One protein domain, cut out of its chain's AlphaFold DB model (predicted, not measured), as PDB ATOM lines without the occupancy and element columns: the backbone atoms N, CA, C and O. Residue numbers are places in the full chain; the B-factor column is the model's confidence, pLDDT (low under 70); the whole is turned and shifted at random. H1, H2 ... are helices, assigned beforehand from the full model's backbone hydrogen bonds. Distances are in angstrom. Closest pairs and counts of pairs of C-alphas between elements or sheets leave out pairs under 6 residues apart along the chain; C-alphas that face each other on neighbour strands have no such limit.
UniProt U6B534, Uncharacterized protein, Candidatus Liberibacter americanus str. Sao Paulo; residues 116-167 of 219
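Overview. This is residues 116 to 167 of the 219 residues of an uncharacterized protein of Candidatus Liberibacter americanus str. Sao Paulo (UniProt U6B534). Two long helices, H3 and H1, cross as an X near their middles, and the shorter H2 makes a corner with the first end of H3, away from H1. Residues 130 to 138, of which 130 to 132 belong to H1 and 136 to 138 to H2, stand free. The 52 printed residues hold three named helices, in the order H1, H2, H3, and no named strand: all helix, compact, radius of gyration of the C-alphas 11.1 A, spans 34 by 26 by 14 A.

Along the chain. H3, residues 148 to 165, is 25.9 A long and ends at C-alpha 165 (-6.370, -43.200, -38.198). H1, residues 117 to 132, is 22.2 A long and begins at C-alpha 117 (-15.684, -25.653, -39.855). H2, residues 136 to 146, is 15.3 A long.

Arrangement. H3, with residues 155 to 160 alone, touches residues 121 to 128 of H1, about perpendicular at 74 degrees; the closest C-alphas, of Ile 125 and Ala 159, are 5.6 A apart. H2 and H3 only just touch, only at the corner, with 3 pairs of C-alphas within 8 A; the closest, of Ile 143 and Thr 151, are 5.8 A apart. They run opposite ways at a steep tilt of 61 degrees. H1 and H2 are apart. In H1, H2 and H3 every O i to N i+4 pair is within hydrogen-bond range.

Size, cuts and confidence. The C-alphas farthest apart, of Ser 144 and Ala 167, are 34.5 A apart. The printed part has no cut, and both links are tight. Residues 162 to 167 have pLDDT under 70.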
ATOM      1  N   ALA A 116     -16.842 -21.568 -39.375       89.44
ATOM      2  CA  ALA A 116     -16.408 -21.952 -40.720       89.44
ATOM      3  C   ALA A 116     -16.198 -23.472 -40.890       89.44
ATOM      4  O   ALA A 116     -16.368 -23.992 -41.991       89.44
ATOM      5  N   GLU A 117     -15.906 -24.203 -39.808       89.38
ATOM      6  CA  GLU A 117     -15.684 -25.653 -39.855       89.38
ATOM      7  C   GLU A 117     -16.969 -26.470 -40.043       89.38
ATOM      8  O   GLU A 117     -16.881 -27.666 -40.325       89.38
ATOM      9  N   TYR A 118     -18.160 -25.865 -39.916       91.75
ATOM     10  CA  TYR A 118     -19.430 -26.582 -40.084       91.75
ATOM     11  C   TYR A 118     -19.497 -27.306 -41.440       91.75
ATOM     12  O   TYR A 118     -19.738 -28.511 -41.473       91.75
ATOM     13  N   GLY A 119     -19.213 -26.606 -42.545       90.25
ATOM     14  CA  GLY A 119     -19.268 -27.189 -43.893       90.25
ATOM     15  C   GLY A 119     -18.212 -28.277 -44.118       90.25
ATOM     16  O   GLY A 119     -18.501 -29.321 -44.702       90.25
ATOM     17  N   THR A 120     -17.000 -28.084 -43.586       89.38
ATOM     18  CA  THR A 120     -15.915 -29.080 -43.637       89.38
ATOM     19  C   THR A 120     -16.290 -30.364 -42.890       89.38
ATOM     20  O   THR A 120     -15.991 -31.469 -43.353       89.38
ATOM     21  N   ARG A 121     -16.965 -30.231 -41.741       89.50
ATOM     22  CA  ARG A 121     -17.437 -31.347 -40.907       89.50
ATOM     23  C   ARG A 121     -18.652 -32.046 -41.508       89.50
ATOM     24  O   ARG A 121     -18.648 -33.268 -41.605       89.50
ATOM     25  N   GLU A 122     -19.636 -31.301 -42.008       92.69
ATOM     26  CA  GLU A 122     -20.800 -31.846 -42.720       92.69
ATOM     27  C   GLU A 122     -20.367 -32.646 -43.964       92.69
ATOM     28  O   GLU A 122     -20.825 -33.772 -44.177       92.69
ATOM     29  N   SER A 123     -19.393 -32.135 -44.727       90.00
ATOM     30  CA  SER A 123     -18.776 -32.852 -45.851       90.00
ATOM     31  C   SER A 123     -18.012 -34.108 -45.401       90.00
ATOM     32  O   SER A 123     -18.119 -35.156 -46.041       90.00
ATOM     33  N   ALA A 124     -17.289 -34.051 -44.277       88.19
ATOM     34  CA  ALA A 124     -16.592 -35.211 -43.717       88.19
ATOM     35  C   ALA A 124     -17.555 -36.319 -43.256       88.19
ATOM     36  O   ALA A 124     -17.309 -37.486 -43.550       88.19
ATOM     37  N   ILE A 125     -18.663 -35.961 -42.598       91.25
ATOM     38  CA  ILE A 125     -19.735 -36.891 -42.203       91.25
ATOM     39  C   ILE A 125     -20.383 -37.507 -43.447       91.25
ATOM     40  O   ILE A 125     -20.540 -38.722 -43.525       91.25
ATOM     41  N   SER A 126     -20.680 -36.687 -44.457       89.62
ATOM     42  CA  SER A 126     -21.242 -37.150 -45.731       89.62
ATOM     43  C   SER A 126     -20.306 -38.139 -46.433       89.62
ATOM     44  O   SER A 126     -20.746 -39.177 -46.922       89.62
ATOM     45  N   ARG A 127     -18.993 -37.871 -46.446       88.50
ATOM     46  CA  ARG A 127     -17.987 -38.806 -46.970       88.50
ATOM     47  C   ARG A 127     -17.942 -40.101 -46.153       88.50
ATOM     48  O   ARG A 127     -17.905 -41.169 -46.752       88.50
ATOM     49  N   TYR A 128     -17.998 -40.011 -44.825       87.81
ATOM     50  CA  TYR A 128     -18.013 -41.167 -43.927       87.81
ATOM     51  C   TYR A 128     -19.235 -42.074 -44.164       87.81
ATOM     52  O   TYR A 128     -19.068 -43.282 -44.303       87.81
ATOM     53  N   PHE A 129     -20.438 -41.510 -44.328       91.06
ATOM     54  CA  PHE A 129     -21.648 -42.284 -44.652       91.06
ATOM     55  C   PHE A 129     -21.517 -43.057 -45.971       91.06
ATOM     56  O   PHE A 129     -21.886 -44.227 -46.033       91.06
ATOM     57  N   ASN A 130     -20.935 -42.428 -46.996       87.38
ATOM     58  CA  ASN A 130     -20.663 -43.075 -48.282       87.38
ATOM     59  C   ASN A 130     -19.563 -44.152 -48.195       87.38
ATOM     60  O   ASN A 130     -19.597 -45.112 -48.958       87.38
ATOM     61  N   GLN A 131     -18.581 -43.997 -47.301       88.31
ATOM     62  CA  GLN A 131     -17.482 -44.957 -47.123       88.31
ATOM     63  C   GLN A 131     -17.916 -46.206 -46.345       88.31
ATOM     64  O   GLN A 131     -17.599 -47.315 -46.765       88.31
ATOM     65  N   GLU A 132     -18.671 -46.033 -45.259       87.00
ATOM     66  CA  GLU A 132     -19.199 -47.137 -44.442       87.00
ATOM     67  C   GLU A 132     -20.530 -47.702 -44.973       87.00
ATOM     68  O   GLU A 132     -21.065 -48.655 -44.411       87.00
ATOM     69  N   ASN A 133     -21.078 -47.118 -46.047       90.25
ATOM     70  CA  ASN A 133     -22.355 -47.497 -46.662       90.25
ATOM     71  C   ASN A 133     -23.520 -47.540 -45.647       90.25
ATOM     72  O   ASN A 133     -24.291 -48.502 -45.597       90.25
ATOM     73  N   ILE A 134     -23.617 -46.505 -44.802       87.94
ATOM     74  CA  ILE A 134     -24.611 -46.428 -43.720       87.94
ATOM     75  C   ILE A 134     -26.009 -46.189 -44.316       87.94
ATOM     76  O   ILE A 134     -26.177 -45.209 -45.044       87.94
ATOM     77  N   PRO A 135     -27.027 -47.013 -43.996       90.38
ATOM     78  CA  PRO A 135     -28.384 -46.801 -44.484       90.38
ATOM     79  C   PRO A 135     -29.003 -45.494 -43.976       90.38
ATOM     80  O   PRO A 135     -29.010 -45.212 -42.775       90.38
ATOM     81  N   ASP A 136     -29.623 -44.740 -44.885       89.25
ATOM     82  CA  ASP A 136     -30.368 -43.515 -44.572       89.25
ATOM     83  C   ASP A 136     -31.415 -43.714 -43.464       89.25
ATOM     84  O   ASP A 136     -31.646 -42.813 -42.657       89.25
ATOM     85  N   ASP A 137     -32.068 -44.877 -43.418       92.56
ATOM     86  CA  ASP A 137     -33.136 -45.158 -42.456       92.56
ATOM     87  C   ASP A 137     -32.609 -45.362 -41.027       92.56
ATOM     88  O   ASP A 137     -33.246 -44.903 -40.077       92.56
ATOM     89  N   ASP A 138     -31.400 -45.912 -40.864       91.12
ATOM     90  CA  ASP A 138     -30.724 -45.993 -39.562       91.12
ATOM     91  C   ASP A 138     -30.343 -44.589 -39.064       91.12
ATOM     92  O   ASP A 138     -30.543 -44.245 -37.895       91.12
ATOM     93  N   VAL A 139     -29.862 -43.723 -39.967       89.94
ATOM     94  CA  VAL A 139     -29.556 -42.320 -39.644       89.94
ATOM     95  C   VAL A 139     -30.833 -41.547 -39.284       89.94
ATOM     96  O   VAL A 139     -30.836 -40.807 -38.298       89.94
ATOM     97  N   LYS A 140     -31.945 -41.749 -40.006       90.38
ATOM     98  CA  LYS A 140     -33.262 -41.167 -39.668       90.38
ATOM     99  C   LYS A 140     -33.763 -41.648 -38.304       90.38
ATOM    100  O   LYS A 140     -34.289 -40.837 -37.536       90.38
ATOM    101  N   ALA A 141     -33.583 -42.928 -37.973       91.81
ATOM    102  CA  ALA A 141     -33.948 -43.481 -36.671       91.81
ATOM    103  C   ALA A 141     -33.121 -42.853 -35.534       91.81
ATOM    104  O   ALA A 141     -33.683 -42.446 -34.512       91.81
ATOM    105  N   LEU A 142     -31.808 -42.675 -35.728       91.06
ATOM    106  CA  LEU A 142     -30.934 -41.980 -34.777       91.06
ATOM    107  C   LEU A 142     -31.325 -40.505 -34.601       91.06
ATOM    108  O   LEU A 142     -31.498 -40.060 -33.465       91.06
ATOM    109  N   ILE A 143     -31.567 -39.768 -35.694       91.50
ATOM    110  CA  ILE A 143     -32.045 -38.374 -35.645       91.50
ATOM    111  C   ILE A 143     -33.371 -38.281 -34.879       91.50
ATOM    112  O   ILE A 143     -33.526 -37.394 -34.040       91.50
ATOM    113  N   SER A 144     -34.298 -39.212 -35.112       88.44
ATOM    114  CA  SER A 144     -35.602 -39.252 -34.433       88.44
ATOM    115  C   SER A 144     -35.488 -39.581 -32.940       88.44
ATOM    116  O   SER A 144     -36.293 -39.105 -32.144       88.44
ATOM    117  N   THR A 145     -34.485 -40.372 -32.546       90.31
ATOM    118  CA  THR A 145     -34.295 -40.832 -31.159       90.31
ATOM    119  C   THR A 145     -33.461 -39.858 -30.321       90.31
ATOM    120  O   THR A 145     -33.727 -39.665 -29.135       90.31
ATOM    121  N   TRP A 146     -32.426 -39.245 -30.904       91.50
ATOM    122  CA  TRP A 146     -31.457 -38.404 -30.185       91.50
ATOM    123  C   TRP A 146     -31.558 -36.907 -30.512       91.50
ATOM    124  O   TRP A 146     -31.022 -36.089 -29.755       91.50
ATOM    125  N   GLY A 147     -32.239 -36.541 -31.599       90.75
ATOM    126  CA  GLY A 147     -32.233 -35.200 -32.185       90.75
ATOM    127  C   GLY A 147     -31.089 -35.004 -33.185       90.75
ATOM    128  O   GLY A 147     -30.050 -35.677 -33.121       90.75
ATOM    129  N   PHE A 148     -31.259 -34.052 -34.108       92.38
ATOM    130  CA  PHE A 148     -30.284 -33.785 -35.169       92.38
ATOM    131  C   PHE A 148     -28.935 -33.348 -34.590       92.38
ATOM    132  O   PHE A 148     -27.911 -33.954 -34.910       92.38
ATOM    133  N   LYS A 149     -28.916 -32.380 -33.661       92.69
ATOM    134  CA  LYS A 149     -27.667 -31.850 -33.088       92.69
ATOM    135  C   LYS A 149     -26.802 -32.911 -32.400       92.69
ATOM    136  O   LYS A 149     -25.577 -32.867 -32.521       92.69
ATOM    137  N   LYS A 150     -27.399 -33.875 -31.687       93.81
ATOM    138  CA  LYS A 150     -26.636 -34.968 -31.048       93.81
ATOM    139  C   LYS A 150     -26.111 -35.963 -32.078       93.81
ATOM    140  O   LYS A 150     -24.951 -36.355 -31.994       93.81
ATOM    141  N   THR A 151     -26.941 -36.320 -33.056       93.38
ATOM    142  CA  THR A 151     -26.580 -37.265 -34.122       93.38
ATOM    143  C   THR A 151     -25.458 -36.711 -35.002       93.38
ATOM    144  O   THR A 151     -24.490 -37.418 -35.272       93.38
ATOM    145  N   PHE A 152     -25.501 -35.415 -35.336       94.12
ATOM    146  CA  PHE A 152     -24.403 -34.718 -36.008       94.12
ATOM    147  C   PHE A 152     -23.099 -34.827 -35.209       94.12
ATOM    148  O   PHE A 152     -22.102 -35.298 -35.739       94.12
ATOM    149  N   LYS A 153     -23.095 -34.458 -33.917       93.00
ATOM    150  CA  LYS A 153     -21.878 -34.509 -33.078       93.00
ATOM    151  C   LYS A 153     -21.328 -35.917 -32.871       93.00
ATOM    152  O   LYS A 153     -20.120 -36.076 -32.709       93.00
ATOM    153  N   PHE A 154     -22.199 -36.925 -32.847       93.56
ATOM    154  CA  PHE A 154     -21.793 -38.324 -32.822       93.56
ATOM    155  C   PHE A 154     -20.975 -38.638 -34.080       93.56
ATOM    156  O   PHE A 154     -19.793 -38.956 -33.970       93.56
ATOM    157  N   PHE A 155     -21.555 -38.453 -35.267       92.69
ATOM    158  CA  PHE A 155     -20.881 -38.779 -36.524       92.69
ATOM    159  C   PHE A 155     -19.698 -37.864 -36.861       92.69
ATOM    160  O   PHE A 155     -18.718 -38.354 -37.414       92.69
ATOM    161  N   ASP A 156     -19.724 -36.591 -36.457       91.81
ATOM    162  CA  ASP A 156     -18.585 -35.665 -36.547       91.81
ATOM    163  C   ASP A 156     -17.339 -36.261 -35.872       91.81
ATOM    164  O   ASP A 156     -16.246 -36.273 -36.438       91.81
ATOM    165  N   ARG A 157     -17.518 -36.853 -34.683       89.25
ATOM    166  CA  ARG A 157     -16.425 -37.470 -33.927       89.25
ATOM    167  C   ARG A 157     -15.883 -38.738 -34.594       89.25
ATOM    168  O   ARG A 157     -14.669 -38.916 -34.609       89.25
ATOM    169  N   TYR A 158     -16.735 -39.590 -35.170       86.12
ATOM    170  CA  TYR A 158     -16.274 -40.774 -35.916       86.12
ATOM    171  C   TYR A 158     -15.579 -40.394 -37.229       86.12
ATOM    172  O   TYR A 158     -14.502 -40.909 -37.524       86.12
ATOM    173  N   ALA A 159     -16.127 -39.431 -37.976       85.50
ATOM    174  CA  ALA A 159     -15.514 -38.925 -39.201       85.50
ATOM    175  C   ALA A 159     -14.136 -38.279 -38.944       85.50
ATOM    176  O   ALA A 159     -13.241 -38.394 -39.780       85.50
ATOM    177  N   GLN A 160     -13.934 -37.637 -37.786       82.00
ATOM    178  CA  GLN A 160     -12.626 -37.120 -37.360       82.00
ATOM    179  C   GLN A 160     -11.648 -38.242 -36.974       82.00
ATOM    180  O   GLN A 160     -10.543 -38.285 -37.510       82.00
ATOM    181  N   LEU A 161     -12.061 -39.198 -36.133       78.62
ATOM    182  CA  LEU A 161     -11.212 -40.331 -35.718       78.62
ATOM    183  C   LEU A 161     -10.716 -41.176 -36.906       78.62
ATOM    184  O   LEU A 161      -9.578 -41.654 -36.904       78.62
ATOM    185  N   ASN A 162     -11.541 -41.321 -37.945       65.81
ATOM    186  CA  ASN A 162     -11.179 -42.063 -39.154       65.81
ATOM    187  C   ASN A 162     -10.265 -41.269 -40.102       65.81
ATOM    188  O   ASN A 162      -9.478 -41.877 -40.826       65.81
ATOM    189  N   LYS A 163     -10.283 -39.927 -40.058       62.34
ATOM    190  CA  LYS A 163      -9.236 -39.105 -40.696       62.34
ATOM    191  C   LYS A 163      -7.893 -39.268 -39.982       62.34
ATOM    192  O   LYS A 163      -6.885 -39.461 -40.647       62.34
ATOM    193  N   GLU A 164      -7.883 -39.242 -38.650       52.38
ATOM    194  CA  GLU A 164      -6.654 -39.362 -37.847       52.38
ATOM    195  C   GLU A 164      -6.031 -40.768 -37.907       52.38
ATOM    196  O   GLU A 164      -4.809 -40.901 -37.925       52.38
ATOM    197  N   SER A 165      -6.851 -41.819 -38.011       51.78
ATOM    198  CA  SER A 165      -6.370 -43.200 -38.198       51.78
ATOM    199  C   SER A 165      -5.903 -43.493 -39.632       51.78
ATOM    200  O   SER A 165      -5.155 -44.444 -39.863       51.78
ATOM    201  N   SER A 166      -6.313 -42.679 -40.609       43.06
ATOM    202  CA  SER A 166      -5.878 -42.778 -42.004       43.06
ATOM    203  C   SER A 166      -4.525 -42.082 -42.200       43.06
ATOM    204  O   SER A 166      -4.447 -40.974 -42.737       43.06
ATOM    205  N   ALA A 167      -3.448 -42.768 -41.803       42.97
ATOM    206  CA  ALA A 167      -2.047 -42.342 -41.926       42.97
ATOM    207  C   ALA A 167      -1.536 -42.272 -43.390       42.97
ATOM    208  O   ALA A 167      -0.555 -42.915 -43.760       42.97
TER     209      ALA A 167